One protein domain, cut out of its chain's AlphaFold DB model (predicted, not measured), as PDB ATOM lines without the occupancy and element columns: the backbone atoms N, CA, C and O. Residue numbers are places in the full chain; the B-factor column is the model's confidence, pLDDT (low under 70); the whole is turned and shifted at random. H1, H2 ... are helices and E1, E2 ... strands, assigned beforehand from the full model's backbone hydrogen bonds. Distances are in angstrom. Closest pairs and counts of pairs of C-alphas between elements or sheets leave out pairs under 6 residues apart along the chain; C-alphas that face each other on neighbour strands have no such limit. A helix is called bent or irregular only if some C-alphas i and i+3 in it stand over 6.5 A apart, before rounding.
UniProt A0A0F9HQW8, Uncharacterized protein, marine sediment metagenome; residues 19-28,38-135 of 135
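What this domain is: This is residues 19 to 28 and 38 to 135 of the 135 residues of an uncharacterized protein of marine sediment metagenome (UniProt A0A0F9HQW8). Picture a narrow sheet of three strands, E1, E5 and E2, with H2 and H3 one after the other over one face, the small hairpin E3 and E4 beyond one end of the strands, and H4 and H5 at the other end, where H1 packs on H3 and H5. Residues 80 to 85 of the hairpin stick out freely. The 108 printed residues, with helices and strands mixed, give H1 E1 H2 H3 E2 E3 E4 E5 H4 H5 along the chain; both sheets, E1 E5 E2 and E3 E4, are antiparallel. The whole is loose, with a radius of gyration of the C-alphas of 16.8 A, and elongated, spanning 46 by 30 by 28 A.

How they stand to each other: Start at the inner strand E5, residues 96 to 104. On one side is E1, residues 39 to 44, with N 42 and O 98 at 2.9 A; on the other side is E2, residues 67 to 75, with N 70 and O 101 at 2.8 A. H2, residues 46 to 54, is over E1 at a height over the sheet of 8.6 A, and the closest C-alphas are those of Ile 42 and Ile 49, 6.7 A. On the same face, H3, residues 57 to 62, is over E2 at 9.2 A, with the C-alphas of Gly 62 and Leu 69 closest at 5.7 A. E1, H2 H3, E2 form a split strand-helix-strand unit, two strands running the same way in one sheet with E5 between them and helices between them along the chain, and its crossover is right-handed; the sheet E1 E5 E2 with H2 and H3 on one face is an arrangement of two layers. H5, residues 118 to 133, touches H3 with residues 123 to 127 alone, about perpendicular at 84 degrees; the C-alphas of Asp 61 and Ala 123 are closest, 4.8 A. H1, residues 19 to 22, touches H3, closest at the C-alphas of Leu 20 and Leu 59, 5.4 A. H4, residues 107 to 116, is close to but not clearly touching H5, with the C-alphas of Ser 114 and Asp 121 closest at 7.5 A. The hairpin of E3, residues 79 to 81, and E4, residues 84 to 86, has N 81 and O 84 at 2.9 A; E2 and E3 are apart. Every O i to N i+4 pair is within hydrogen-bond range in H2 and H4, against 9 of 12 in H5 and 0 of 2 in H3, which has 3 of 3 O i to N i+3 pairs; H1 is too short for an i+4 pair.

Where its parts are: Find C-alpha 67 at (140.395, -8.688, 69.635); from there E2 runs 26.0 A to C-alpha 75. E5 comes back over 25.8 A, and E1 measures 16.7 A. H2 is 12.2 A long, H4 14.4 A. Look for C-alpha 118 at (148.732, 1.722, 64.212), where H5 begins its 24.6 A; it is only just irregular, with C-alphas 119 and 122 at 6.9 A.

The domain as a whole: The two C-alphas farthest apart are those of Gly 89 and Phe 115, 48.3 A. Residues 29 to 37 are not printed, and C-alphas 28 and 38 are 14.1 A apart across the cut. Of the links printed whole, E4 to E5 is short and the others are tight. Residues 132 to 135 have pLDDT under 70; the mean of the printed part is 90.6.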
ATOM      1  N   PRO A  19     127.493  -1.505  75.419       93.31
ATOM      2  CA  PRO A  19     127.450  -2.960  75.323       93.31
ATOM      3  C   PRO A  19     128.841  -3.606  75.287       93.31
ATOM      4  O   PRO A  19     128.962  -4.767  75.674       93.31
ATOM      5  N   LEU A  20     129.888  -2.882  74.863       94.31
ATOM      6  CA  LEU A  20     131.248  -3.426  74.783       94.31
ATOM      7  C   LEU A  20     131.781  -3.863  76.155       94.31
ATOM      8  O   LEU A  20     132.510  -4.848  76.228       94.31
ATOM      9  N   GLU A  21     131.379  -3.182  77.232       92.75
ATOM     10  CA  GLU A  21     131.764  -3.507  78.616       92.75
ATOM     11  C   GLU A  21     131.276  -4.889  79.043       92.75
ATOM     12  O   GLU A  21     131.924  -5.574  79.829       92.75
ATOM     13  N   HIS A  22     130.158  -5.337  78.479       91.81
ATOM     14  CA  HIS A  22     129.533  -6.607  78.829       91.81
ATOM     15  C   HIS A  22     129.774  -7.701  77.781       91.81
ATOM     16  O   HIS A  22     129.345  -8.844  77.964       91.81
ATOM     17  N   MET A  23     130.462  -7.385  76.678       93.75
ATOM     18  CA  MET A  23     130.767  -8.370  75.646       93.75
ATOM     19  C   MET A  23     131.916  -9.283  76.067       93.75
ATOM     20  O   MET A  23     133.038  -8.842  76.299       93.75
ATOM     21  N   THR A  24     131.660 -10.592  76.084       94.38
ATOM     22  CA  THR A  24     132.709 -11.606  76.267       94.38
ATOM     23  C   THR A  24     133.255 -12.044  74.904       94.38
ATOM     24  O   THR A  24     132.489 -12.614  74.118       94.38
ATOM     25  N   PRO A  25     134.550 -11.818  74.598       95.12
ATOM     26  CA  PRO A  25     135.141 -12.258  73.341       95.12
ATOM     27  C   PRO A  25     135.098 -13.780  73.184       95.12
ATOM     28  O   PRO A  25     135.397 -14.531  74.113       95.12
ATOM     29  N   ILE A  26     134.796 -14.235  71.974       95.19
ATOM     30  CA  ILE A  26     134.888 -15.638  71.581       95.19
ATOM     31  C   ILE A  26     136.370 -16.053  71.581       95.19
ATOM     32  O   ILE A  26     137.181 -15.379  70.934       95.19
ATOM     33  N   PRO A  27     136.751 -17.143  72.277       94.38
ATOM     34  CA  PRO A  27     138.133 -17.603  72.320       94.38
ATOM     35  C   PRO A  27     138.712 -17.923  70.939       94.38
ATOM     36  O   PRO A  27     138.016 -18.389  70.035       94.38
ATOM     37  N   TYR A  28     140.020 -17.722  70.786       93.00
ATOM     38  CA  TYR A  28     140.715 -18.042  69.542       93.00
ATOM     39  C   TYR A  28     140.571 -19.531  69.191       93.00
ATOM     40  O   TYR A  28     140.692 -20.391  70.063       93.00
ATOM     41  N   CYS A  38     128.444 -14.579  73.234       94.69
ATOM     42  CA  CYS A  38     128.078 -13.175  73.395       94.69
ATOM     43  C   CYS A  38     128.157 -12.439  72.046       94.69
ATOM     44  O   CYS A  38     129.189 -12.445  71.371       94.69
ATOM     45  N   GLY A  39     127.053 -11.827  71.626       94.75
ATOM     46  CA  GLY A  39     126.961 -11.148  70.340       94.75
ATOM     47  C   GLY A  39     125.554 -10.661  70.041       94.75
ATOM     48  O   GLY A  39     124.601 -10.970  70.754       94.75
ATOM     49  N   ILE A  40     125.437  -9.907  68.954       95.88
ATOM     50  CA  ILE A  40     124.186  -9.304  68.506       95.88
ATOM     51  C   ILE A  40     123.833  -9.894  67.143       95.88
ATOM     52  O   ILE A  40     124.687 -10.021  66.263       95.88
ATOM     53  N   ARG A  41     122.560 -10.255  66.972       95.94
ATOM     54  CA  ARG A  41     121.959 -10.574  65.678       95.94
ATOM     55  C   ARG A  41     120.825  -9.589  65.430       95.94
ATOM     56  O   ARG A  41     119.930  -9.473  66.263       95.94
ATOM     57  N   ILE A  42     120.872  -8.910  64.294       96.25
ATOM     58  CA  ILE A  42     119.860  -7.948  63.864       96.25
ATOM     59  C   ILE A  42     119.322  -8.442  62.526       96.25
ATOM     60  O   ILE A  42     120.086  -8.569  61.574       96.25
ATOM     61  N   ASP A  43     118.027  -8.730  62.454       95.25
ATOM     62  CA  ASP A  43     117.332  -9.042  61.206       95.25
ATOM     63  C   ASP A  43     116.451  -7.841  60.819       95.25
ATOM     64  O   ASP A  43     115.795  -7.252  61.681       95.25
ATOM     65  N   GLY A  44     116.426  -7.464  59.540       95.25
ATOM     66  CA  GLY A  44     115.574  -6.375  59.052       95.25
ATOM     67  C   GLY A  44     116.022  -5.817  57.706       95.25
ATOM     68  O   GLY A  44     116.920  -6.355  57.065       95.25
ATOM     69  N   ASN A  45     115.396  -4.731  57.260       95.38
ATOM     70  CA  ASN A  45     115.848  -4.010  56.070       95.38
ATOM     71  C   ASN A  45     117.130  -3.183  56.348       95.38
ATOM     72  O   ASN A  45     117.425  -2.874  57.510       95.38
ATOM     73  N   PRO A  46     117.878  -2.766  55.306       96.56
ATOM     74  CA  PRO A  46     119.178  -2.118  55.484       96.56
ATOM     75  C   PRO A  46     119.125  -0.832  56.317       96.56
ATOM     76  O   PRO A  46     119.978  -0.629  57.177       96.56
ATOM     77  N   ARG A  47     118.086  -0.002  56.133       96.81
ATOM     78  CA  ARG A  47     117.920   1.255  56.883       96.81
ATOM     79  C   ARG A  47     117.729   1.015  58.378       96.81
ATOM     80  O   ARG A  47     118.269   1.761  59.190       96.81
ATOM     81  N   PHE A  48     116.960  -0.010  58.742       97.06
ATOM     82  CA  PHE A  48     116.778  -0.386  60.140       97.06
ATOM     83  C   PHE A  48     118.094  -0.861  60.765       97.06
ATOM     84  O   PHE A  48     118.447  -0.414  61.856       97.06
ATOM     85  N   ILE A  49     118.852  -1.707  60.060       97.56
ATOM     86  CA  ILE A  49     120.159  -2.180  60.535       97.56
ATOM     87  C   ILE A  49     121.118  -1.005  60.744       97.56
ATOM     88  O   ILE A  49     121.747  -0.926  61.797       97.56
ATOM     89  N   ASP A  50     121.184  -0.061  59.803       97.81
ATOM     90  CA  ASP A  50     122.036   1.128  59.929       97.81
ATOM     91  C   ASP A  50     121.644   1.976  61.151       97.81
ATOM     92  O   ASP A  50     122.511   2.421  61.909       97.81
ATOM     93  N   ALA A  51     120.341   2.152  61.395       98.12
ATOM     94  CA  ALA A  51     119.847   2.863  62.570       98.12
ATOM     95  C   ALA A  51     120.259   2.164  63.877       98.12
ATOM     96  O   ALA A  51     120.722   2.831  64.804       98.12
ATOM     97  N   VAL A  52     120.165   0.832  63.954       97.50
ATOM     98  CA  VAL A  52     120.618   0.079  65.135       97.50
ATOM     99  C   VAL A  52     122.136   0.199  65.303       97.50
ATOM    100  O   VAL A  52     122.595   0.567  66.382       97.50
ATOM    101  N   LEU A  53     122.922  -0.015  64.242       97.06
ATOM    102  CA  LEU A  53     124.386   0.092  64.290       97.06
ATOM    103  C   LEU A  53     124.862   1.502  64.667       97.06
ATOM    104  O   LEU A  53     125.884   1.640  65.338       97.06
ATOM    105  N   SER A  54     124.105   2.549  64.322       96.75
ATOM    106  CA  SER A  54     124.422   3.925  64.732       96.75
ATOM    107  C   SER A  54     124.443   4.117  66.256       96.75
ATOM    108  O   SER A  54     125.217   4.937  66.749       96.75
ATOM    109  N   ASN A  55     123.673   3.308  66.993       95.75
ATOM    110  CA  ASN A  55     123.624   3.290  68.458       95.75
ATOM    111  C   ASN A  55     124.650   2.328  69.083       95.75
ATOM    112  O   ASN A  55     124.841   2.324  70.294       95.75
ATOM    113  N   LEU A  56     125.328   1.518  68.265       96.19
ATOM    114  CA  LEU A  56     126.300   0.507  68.690       96.19
ATOM    115  C   LEU A  56     127.740   0.881  68.312       96.19
ATOM    116  O   LEU A  56     128.631   0.038  68.369       96.19
ATOM    117  N   LYS A  57     127.996   2.147  67.957       95.06
ATOM    118  CA  LYS A  57     129.340   2.653  67.628       95.06
ATOM    119  C   LYS A  57     130.411   2.373  68.689       95.06
ATOM    120  O   LYS A  57     131.534   2.111  68.269       95.06
ATOM    121  N   PRO A  58     130.120   2.359  70.007       93.75
ATOM    122  CA  PRO A  58     131.118   1.955  70.996       93.75
ATOM    123  C   PRO A  58     131.725   0.568  70.740       93.75
ATOM    124  O   PRO A  58     132.878   0.348  71.080       93.75
ATOM    125  N   LEU A  59     131.007  -0.350  70.076       95.75
ATOM    126  CA  LEU A  59     131.536  -1.674  69.728       95.75
ATOM    127  C   LEU A  59     132.718  -1.625  68.753       95.75
ATOM    128  O   LEU A  59     133.468  -2.597  68.691       95.75
ATOM    129  N   LEU A  60     132.905  -0.523  68.014       94.88
ATOM    130  CA  LEU A  60     134.062  -0.332  67.133       94.88
ATOM    131  C   LEU A  60     135.381  -0.383  67.911       94.88
ATOM    132  O   LEU A  60     136.365  -0.892  67.385       94.88
ATOM    133  N   ASP A  61     135.378   0.023  69.183       95.00
ATOM    134  CA  ASP A  61     136.546  -0.090  70.065       95.00
ATOM    135  C   ASP A  61     136.858  -1.543  70.467       95.00
ATOM    136  O   ASP A  61     137.874  -1.812  71.099       95.00
ATOM    137  N   GLY A  62     136.006  -2.502  70.094       95.06
ATOM    138  CA  GLY A  62     136.316  -3.927  70.160       95.06
ATOM    139  C   GLY A  62     137.267  -4.393  69.049       95.06
ATOM    140  O   GLY A  62     137.885  -5.450  69.182       95.06
ATOM    141  N   GLU A  63     137.434  -3.639  67.963       96.56
ATOM    142  CA  GLU A  63     138.495  -3.905  66.989       96.56
ATOM    143  C   GLU A  63     139.823  -3.394  67.562       96.56
ATOM    144  O   GLU A  63     140.055  -2.193  67.660       96.56
ATOM    145  N   THR A  64     140.690  -4.311  67.992       96.00
ATOM    146  CA  THR A  64     141.956  -3.979  68.666       96.00
ATOM    147  C   THR A  64     143.087  -4.886  68.189       96.00
ATOM    148  O   THR A  64     142.885  -5.789  67.372       96.00
ATOM    149  N   HIS A  65     144.283  -4.729  68.749       95.12
ATOM    150  CA  HIS A  65     145.365  -5.698  68.546       95.12
ATOM    151  C   HIS A  65     145.130  -7.043  69.247       95.12
ATOM    152  O   HIS A  65     145.763  -8.036  68.905       95.12
ATOM    153  N   ILE A  66     144.221  -7.112  70.223       94.31
ATOM    154  CA  ILE A  66     143.949  -8.329  71.008       94.31
ATOM    155  C   ILE A  66     142.684  -9.023  70.503       94.31
ATOM    156  O   ILE A  66     142.585 -10.252  70.505       94.31
ATOM    157  N   THR A  67     141.717  -8.237  70.050       96.06
ATOM    158  CA  THR A  67     140.395  -8.688  69.635       96.06
ATOM    159  C   THR A  67     140.074  -8.246  68.216       96.06
ATOM    160  O   THR A  67     140.590  -7.254  67.715       96.06
ATOM    161  N   ARG A  68     139.215  -9.008  67.547       95.50
ATOM    162  CA  ARG A  68     138.682  -8.696  66.226       95.50
ATOM    163  C   ARG A  68     137.163  -8.620  66.303       95.50
ATOM    164  O   ARG A  68     136.518  -9.607  66.671       95.50
ATOM    165  N   LEU A  69     136.612  -7.479  65.927       96.75
ATOM    166  CA  LEU A  69     135.196  -7.251  65.729       96.75
ATOM    167  C   LEU A  69     134.759  -7.911  64.413       96.75
ATOM    168  O   LEU A  69     135.152  -7.533  63.314       96.75
ATOM    169  N   GLU A  70     133.930  -8.940  64.521       95.69
ATOM    170  CA  GLU A  70     133.199  -9.503  63.392       95.69
ATOM    171  C   GLU A  70     131.946  -8.660  63.153       95.69
ATOM    172  O   GLU A  70     131.067  -8.614  64.011       95.69
ATOM    173  N   LEU A  71     131.849  -8.064  61.963       95.81
ATOM    174  CA  LEU A  71     130.620  -7.511  61.405       95.81
ATOM    175  C   LEU A  71     130.297  -8.266  60.113       95.81
ATOM    176  O   LEU A  71     130.973  -8.093  59.101       95.81
ATOM    177  N   ALA A  72     129.268  -9.111  60.135       95.56
ATOM    178  CA  ALA A  72     128.841  -9.870  58.962       95.56
ATOM    179  C   ALA A  72     127.404  -9.504  58.588       95.56
ATOM    180  O   ALA A  72     126.471  -9.850  59.310       95.56
ATOM    181  N   ARG A  73     127.224  -8.827  57.450       96.25
ATOM    182  CA  ARG A  73     125.912  -8.511  56.867       96.25
ATOM    183  C   ARG A  73     125.655  -9.410  55.669       96.25
ATOM    184  O   ARG A  73     126.484  -9.479  54.768       96.25
ATOM    185  N   ASN A  74     124.524 -10.105  55.668       95.00
ATOM    186  CA  ASN A  74     124.165 -11.043  54.611       95.00
ATOM    187  C   ASN A  74     122.702 -10.851  54.206       95.00
ATOM    188  O   ASN A  74     121.854 -10.782  55.096       95.00
ATOM    189  N   PRO A  75     122.370 -10.841  52.906       94.56
ATOM    190  CA  PRO A  75     120.982 -10.875  52.468       94.56
ATOM    191  C   PRO A  75     120.282 -12.140  52.972       94.56
ATOM    192  O   PRO A  75     120.845 -13.239  52.908       94.56
ATOM    193  N   VAL A  76     119.039 -12.002  53.422       92.44
ATOM    194  CA  VAL A  76     118.180 -13.133  53.769       92.44
ATOM    195  C   VAL A  76     117.737 -13.801  52.472       92.44
ATOM    196  O   VAL A  76     117.046 -13.210  51.645       92.44
ATOM    197  N   LYS A  77     118.154 -15.053  52.282       89.31
ATOM    198  CA  LYS A  77     117.819 -15.869  51.110       89.31
ATOM    199  C   LYS A  77     117.234 -17.197  51.570       89.31
ATOM    200  O   LYS A  77     117.697 -17.711  52.592       89.31
ATOM    201  N   PRO A  78     116.270 -17.784  50.835       87.25
ATOM    202  CA  PRO A  78     115.793 -19.130  51.122       87.25
ATOM    203  C   PRO A  78     116.969 -20.090  51.306       87.25
ATOM    204  O   PRO A  78     117.902 -20.092  50.506       87.25
ATOM    205  N   THR A  79     116.947 -20.855  52.392       84.88
ATOM    206  CA  THR A  79     118.067 -21.722  52.771       84.88
ATOM    207  C   THR A  79     117.545 -23.119  53.055       84.88
ATOM    208  O   THR A  79     116.566 -23.280  53.783       84.88
ATOM    209  N   THR A  80     118.205 -24.130  52.496       86.81
ATOM    210  CA  THR A  80     117.913 -25.534  52.794       86.81
ATOM    211  C   THR A  80     118.659 -25.948  54.055       86.81
ATOM    212  O   THR A  80     119.886 -25.895  54.104       86.81
ATOM    213  N   ILE A  81     117.920 -26.356  55.083       80.75
ATOM    214  CA  ILE A  81     118.469 -26.854  56.346       80.75
ATOM    215  C   ILE A  81     117.888 -28.249  56.560       80.75
ATOM    216  O   ILE A  81     116.673 -28.408  56.570       80.75
ATOM    217  N   ASN A  82     118.749 -29.258  56.711       85.75
ATOM    218  CA  ASN A  82     118.352 -30.664  56.884       85.75
ATOM    219  C   ASN A  82     117.397 -31.189  55.790       85.75
ATOM    220  O   ASN A  82     116.493 -31.965  56.071       85.75
ATOM    221  N   GLY A  83     117.587 -30.752  54.539       87.75
ATOM    222  CA  GLY A  83     116.753 -31.160  53.399       87.75
ATOM    223  C   GLY A  83     115.456 -30.362  53.228       87.75
ATOM    224  O   GLY A  83     114.802 -30.494  52.198       87.75
ATOM    225  N   GLU A  84     115.112 -29.483  54.171       84.50
ATOM    226  CA  GLU A  84     113.928 -28.627  54.084       84.50
ATOM    227  C   GLU A  84     114.307 -27.203  53.674       84.50
ATOM    228  O   GLU A  84     115.128 -26.543  54.318       84.50
ATOM    229  N   THR A  85     113.690 -26.695  52.606       86.75
ATOM    230  CA  THR A  85     113.846 -25.294  52.201       86.75
ATOM    231  C   THR A  85     113.030 -24.402  53.122       86.75
ATOM    232  O   THR A  85     111.801 -24.412  53.092       86.75
ATOM    233  N   ARG A  86     113.716 -23.570  53.903       82.69
ATOM    234  CA  ARG A  86     113.071 -22.502  54.664       82.69
ATOM    235  C   ARG A  86     112.928 -21.273  53.783       82.69
ATOM    236  O   ARG A  86     113.923 -20.647  53.414       82.69
ATOM    237  N   SER A  87     111.687 -20.945  53.442       82.88
ATOM    238  CA  SER A  87     111.321 -19.669  52.833       82.88
ATOM    239  C   SER A  87     110.979 -18.646  53.920       82.88
ATOM    240  O   SER A  87     110.474 -18.986  54.990       82.88
ATOM    241  N   PHE A  88     111.274 -17.375  53.654       84.25
ATOM    242  CA  PHE A  88     111.053 -16.278  54.594       84.25
ATOM    243  C   PHE A  88     109.893 -15.408  54.103       84.25
ATOM    244  O   PHE A  88     110.102 -14.319  53.585       84.25
ATOM    245  N   GLY A  89     108.661 -15.912  54.234       82.50
ATOM    246  CA  GLY A  89     107.458 -15.272  53.672       82.50
ATOM    247  C   GLY A  89     107.130 -13.877  54.223       82.50
ATOM    248  O   GLY A  89     106.398 -13.137  53.580       82.50
ATOM    249  N   ASN A  90     107.703 -13.507  55.371       87.75
ATOM    250  CA  ASN A  90     107.559 -12.186  55.994       87.75
ATOM    251  C   ASN A  90     108.832 -11.329  55.868       87.75
ATOM    252  O   ASN A  90     108.998 -10.376  56.626       87.75
ATOM    253  N   ALA A  91     109.779 -11.703  55.003       88.00
ATOM    254  CA  ALA A  91     110.986 -10.910  54.804       88.00
ATOM    255  C   ALA A  91     110.647  -9.580  54.117       88.00
ATOM    256  O   ALA A  91     110.001  -9.562  53.070       88.00
ATOM    257  N   ASP A  92     111.135  -8.481  54.692       88.38
ATOM    258  CA  ASP A  92     111.131  -7.174  54.039       88.38
ATOM    259  C   ASP A  92     111.892  -7.217  52.703       88.38
ATOM    260  O   ASP A  92     112.782  -8.046  52.478       88.38
ATOM    261  N   ASN A  93     111.593  -6.261  51.820       86.75
ATOM    262  CA  ASN A  93     112.374  -6.083  50.602       86.75
ATOM    263  C   ASN A  93     113.838  -5.761  50.951       86.75
ATOM    264  O   ASN A  93     114.118  -4.816  51.690       86.75
ATOM    265  N   GLY A  94     114.766  -6.554  50.412       90.44
ATOM    266  CA  GLY A  94     116.189  -6.432  50.718       90.44
ATOM    267  C   GLY A  94     116.537  -6.788  52.163       90.44
ATOM    268  O   GLY A  94     117.517  -6.264  52.679       90.44
ATOM    269  N   ALA A  95     115.737  -7.632  52.829       94.06
ATOM    270  CA  ALA A  95     116.028  -8.083  54.184       94.06
ATOM    271  C   ALA A  95     117.451  -8.650  54.301       94.06
ATOM    272  O   ALA A  95     117.912  -9.434  53.469       94.06
ATOM    273  N   GLU A  96     118.119  -8.283  55.383       96.44
ATOM    274  CA  GLU A  96     119.460  -8.708  55.746       96.44
ATOM    275  C   GLU A  96     119.469  -9.260  57.172       96.44
ATOM    276  O   GLU A  96     118.629  -8.921  58.010       96.44
ATOM    277  N   VAL A  97     120.467 -10.093  57.449       95.38
ATOM    278  CA  VAL A  97     120.895 -10.438  58.800       95.38
ATOM    279  C   VAL A  97     122.286  -9.861  59.039       95.38
ATOM    280  O   VAL A  97     123.216 -10.087  58.260       95.38
ATOM    281  N   CYS A  98     122.427  -9.118  60.129       97.19
ATOM    282  CA  CYS A  98     123.683  -8.570  60.611       97.19
ATOM    283  C   CYS A  98     124.099  -9.289  61.896       97.19
ATOM    284  O   CYS A  98     123.334  -9.348  62.860       97.19
ATOM    285  N   TYR A  99     125.316  -9.826  61.908       96.19
ATOM    286  CA  TYR A  99     125.958 -10.373  63.098       96.19
ATOM    287  C   TYR A  99     127.073  -9.438  63.553       96.19
ATOM    288  O   TYR A  99     127.937  -9.088  62.749       96.19
ATOM    289  N   VAL A 100     127.064  -9.092  64.841       97.12
ATOM    290  CA  VAL A 100     128.147  -8.368  65.516       97.12
ATOM    291  C   VAL A 100     128.689  -9.242  66.639       97.12
ATOM    292  O   VAL A 100     127.941  -9.633  67.541       97.12
ATOM    293  N   ARG A 101     129.975  -9.587  66.582       96.38
ATOM    294  CA  ARG A 101     130.642 -10.439  67.580       96.38
ATOM    295  C   ARG A 101     132.071  -9.990  67.808       96.38
ATOM    296  O   ARG A 101     132.676  -9.379  66.940       96.38
ATOM    297  N   LEU A 102     132.629 -10.369  68.948       96.31
ATOM    298  CA  LEU A 102     134.013 -10.088  69.292       96.31
ATOM    299  C   LEU A 102     134.788 -11.402  69.386       96.31
ATOM    300  O   LEU A 102     134.306 -12.347  70.001       96.31
ATOM    301  N   HIS A 103     135.971 -11.476  68.780       95.88
ATOM    302  CA  HIS A 103     136.842 -12.659  68.805       95.88
ATOM    303  C   HIS A 103     138.204 -12.307  69.369       95.88
ATOM    304  O   HIS A 103     138.709 -11.227  69.098       95.88
ATOM    305  N   VAL A 104     138.846 -13.233  70.068       95.62
ATOM    306  CA  VAL A 104     140.264 -13.104  70.422       95.62
ATOM    307  C   VAL A 104     141.125 -13.407  69.192       95.62
ATOM    308  O   VAL A 104     140.917 -14.412  68.505       95.62
ATOM    309  N   ARG A 105     142.109 -12.550  68.906       93.94
ATOM    310  CA  ARG A 105     143.110 -12.800  67.863       93.94
ATOM    311  C   ARG A 105     144.093 -13.877  68.311       93.94
ATOM    312  O   ARG A 105     144.452 -13.979  69.480       93.94
ATOM    313  N   GLY A 106     144.584 -14.664  67.357       91.38
ATOM    314  CA  GLY A 106     145.733 -15.535  67.599       91.38
ATOM    315  C   GLY A 106     146.996 -14.717  67.867       91.38
ATOM    316  O   GLY A 106     147.107 -13.590  67.392       91.38
ATOM    317  N   ARG A 107     147.971 -15.294  68.578       88.31
ATOM    318  CA  ARG A 107     149.221 -14.611  68.962       88.31
ATOM    319  C   ARG A 107     149.932 -13.939  67.783       88.31
ATOM    320  O   ARG A 107     150.315 -12.782  67.886       88.31
ATOM    321  N   GLU A 108     150.088 -14.645  66.667       88.81
ATOM    322  CA  GLU A 108     150.718 -14.104  65.453       88.81
ATOM    323  C   GLU A 108     149.904 -12.961  64.846       88.81
ATOM    324  O   GLU A 108     150.473 -11.940  64.475       88.81
ATOM    325  N   GLY A 109     148.575 -13.093  64.814       84.62
ATOM    326  CA  GLY A 109     147.680 -12.042  64.328       84.62
ATOM    327  C   GLY A 109     147.682 -10.798  65.216       84.62
ATOM    328  O   GLY A 109     147.624  -9.686  64.703       84.62
ATOM    329  N   ALA A 110     147.793 -10.973  66.534       90.69
ATOM    330  CA  ALA A 110     147.935  -9.870  67.476       90.69
ATOM    331  C   ALA A 110     149.273  -9.139  67.289       90.69
ATOM    332  O   ALA A 110     149.298  -7.914  67.203       90.69
ATOM    333  N   MET A 111     150.373  -9.892  67.151       86.69
ATOM    334  CA  MET A 111     151.692  -9.318  66.868       86.69
ATOM    335  C   MET A 111     151.683  -8.564  65.537       86.69
ATOM    336  O   MET A 111     152.002  -7.381  65.525       86.69
ATOM    337  N   ALA A 112     151.263  -9.198  64.439       87.50
ATOM    338  CA  ALA A 112     151.196  -8.549  63.129       87.50
ATOM    339  C   ALA A 112     150.371  -7.256  63.183       87.50
ATOM    340  O   ALA A 112     150.844  -6.213  62.738       87.50
ATOM    341  N   SER A 113     149.198  -7.298  63.818       89.38
ATOM    342  CA  SER A 113     148.360  -6.111  63.960       89.38
ATOM    343  C   SER A 113     149.064  -4.991  64.731       89.38
ATOM    344  O   SER A 113     149.076  -3.855  64.275       89.38
ATOM    345  N   SER A 114     149.748  -5.301  65.838       86.44
ATOM    346  CA  SER A 114     150.504  -4.293  66.603       86.44
ATOM    347  C   SER A 114     151.673  -3.657  65.832       86.44
ATOM    348  O   SER A 114     152.101  -2.550  66.155       86.44
ATOM    349  N   PHE A 115     152.203  -4.338  64.809       86.50
ATOM    350  CA  PHE A 115     153.276  -3.805  63.967       86.50
ATOM    351  C   PHE A 115     152.758  -2.977  62.787       86.50
ATOM    352  O   PHE A 115     153.393  -1.980  62.439       86.50
ATOM    353  N   PHE A 116     151.641  -3.382  62.174       87.00
ATOM    354  CA  PHE A 116     151.173  -2.819  60.904       87.00
ATOM    355  C   PHE A 116     149.939  -1.909  61.029       87.00
ATOM    356  O   PHE A 116     149.801  -0.992  60.221       87.00
ATOM    357  N   ASP A 117     149.105  -2.071  62.061       88.88
ATOM    358  CA  ASP A 117     147.785  -1.427  62.162       88.88
ATOM    359  C   ASP A 117     147.741  -0.351  63.260       88.88
ATOM    360  O   ASP A 117     146.931  -0.411  64.185       88.88
ATOM    361  N   ARG A 118     148.610   0.662  63.181       89.62
ATOM    362  CA  ARG A 118     148.732   1.722  64.212       89.62
ATOM    363  C   ARG A 118     147.426   2.450  64.551       89.62
ATOM    364  O   ARG A 118     147.286   3.000  65.636       89.62
ATOM    365  N   GLU A 119     146.449   2.442  63.649       90.31
ATOM    366  CA  GLU A 119     145.117   2.998  63.908       90.31
ATOM    367  C   GLU A 119     144.365   2.296  65.055       90.31
ATOM    368  O   GLU A 119     143.491   2.902  65.680       90.31
ATOM    369  N   LEU A 120     144.731   1.052  65.382       92.94
ATOM    370  CA  LEU A 120     144.118   0.272  66.456       92.94
ATOM    371  C   LEU A 120     144.755   0.517  67.832       92.94
ATOM    372  O   LEU A 120     144.205   0.039  68.828       92.94
ATOM    373  N   ASP A 121     145.854   1.274  67.927       91.06
ATOM    374  CA  ASP A 121     146.537   1.552  69.200       91.06
ATOM    375  C   ASP A 121     145.560   2.214  70.195       91.06
ATOM    376  O   ASP A 121     145.317   1.708  71.294       91.06
ATOM    377  N   ALA A 122     144.882   3.282  69.764       89.75
ATOM    378  CA  ALA A 122     143.945   4.021  70.609       89.75
ATOM    379  C   ALA A 122     142.707   3.191  71.003       89.75
ATOM    380  O   ALA A 122     142.194   3.322  72.116       89.75
ATOM    381  N   ALA A 123     142.213   2.334  70.102       90.94
ATOM    382  CA  ALA A 123     141.114   1.417  70.408       90.94
ATOM    383  C   ALA A 123     141.551   0.350  71.425       90.94
ATOM    384  O   ALA A 123     140.819   0.053  72.366       90.94
ATOM    385  N   THR A 124     142.778  -0.163  71.295       90.88
ATOM    386  CA  THR A 124     143.370  -1.135  72.224       90.88
ATOM    387  C   THR A 124     143.485  -0.562  73.637       90.88
ATOM    388  O   THR A 124     143.142  -1.243  74.607       90.88
ATOM    389  N   GLU A 125     143.901   0.699  73.771       88.56
ATOM    390  CA  GLU A 125     143.944   1.399  75.059       88.56
ATOM    391  C   GLU A 125     142.550   1.568  75.674       88.56
ATOM    392  O   GLU A 125     142.340   1.200  76.833       88.56
ATOM    393  N   ARG A 126     141.575   2.063  74.896       88.69
ATOM    394  CA  ARG A 126     140.188   2.222  75.365       88.69
ATOM    395  C   ARG A 126     139.595   0.886  75.803       88.69
ATOM    396  O   ARG A 126     139.058   0.791  76.902       88.69
ATOM    397  N   PHE A 127     139.773  -0.168  75.010       88.00
ATOM    398  CA  PHE A 127     139.310  -1.515  75.344       88.00
ATOM    399  C   PHE A 127     139.930  -2.058  76.641       88.00
ATOM    400  O   PHE A 127     139.249  -2.711  77.438       88.00
ATOM    401  N   ALA A 128     141.210  -1.775  76.899       84.44
ATOM    402  CA  ALA A 128     141.875  -2.179  78.136       84.44
ATOM    403  C   ALA A 128     141.284  -1.492  79.382       84.44
ATOM    404  O   ALA A 128     141.244  -2.104  80.448       84.44
ATOM    405  N   VAL A 129     140.802  -0.251  79.260       79.81
ATOM    406  CA  VAL A 129     140.081   0.454  80.336       79.81
ATOM    407  C   VAL A 129     138.692  -0.155  80.527       79.81
ATOM    408  O   VAL A 129     138.354  -0.586  81.628       79.81
ATOM    409  N   THR A 130     137.934  -0.283  79.437       77.31
ATOM    410  CA  THR A 130     136.581  -0.861  79.388       77.31
ATOM    411  C   THR A 130     136.524  -2.257  80.022       77.31
ATOM    412  O   THR A 130     135.671  -2.543  80.857       77.31
ATOM    413  N   SER A 131     137.484  -3.123  79.694       70.94
ATOM    414  CA  SER A 131     137.545  -4.505  80.196       70.94
ATOM    415  C   SER A 131     137.965  -4.641  81.667       70.94
ATOM    416  O   SER A 131     137.772  -5.709  82.253       70.94
ATOM    417  N   ARG A 132     138.540  -3.594  82.276       68.31
ATOM    418  CA  ARG A 132     138.861  -3.557  83.716       68.31
ATOM    419  C   ARG A 132     137.675  -3.104  84.558       68.31
ATOM    420  O   ARG A 132     137.515  -3.630  85.649       68.31
ATOM    421  N   SER A 133     136.853  -2.184  84.052       60.66
ATOM    422  CA  SER A 133     135.645  -1.697  84.741       60.66
ATOM    423  C   SER A 133     134.525  -2.741  84.826       60.66
ATOM    424  O   SER A 133     133.645  -2.626  85.669       60.66
ATOM    425  N   ALA A 134     134.555  -3.755  83.960       57.00
ATOM    426  CA  ALA A 134     133.562  -4.827  83.906       57.00
ATOM    427  C   ALA A 134     133.851  -6.025  84.841       57.00
ATOM    428  O   ALA A 134     133.106  -7.006  84.806       57.00
ATOM    429  N   ARG A 135     134.940  -5.985  85.625       49.19
ATOM    430  CA  ARG A 135     135.328  -7.015  86.609       49.19
ATOM    431  C   ARG A 135     135.099  -6.526  88.029       49.19
ATOM    432  O   ARG A 135     134.730  -7.383  88.858       49.19
TER     433      ARG A 135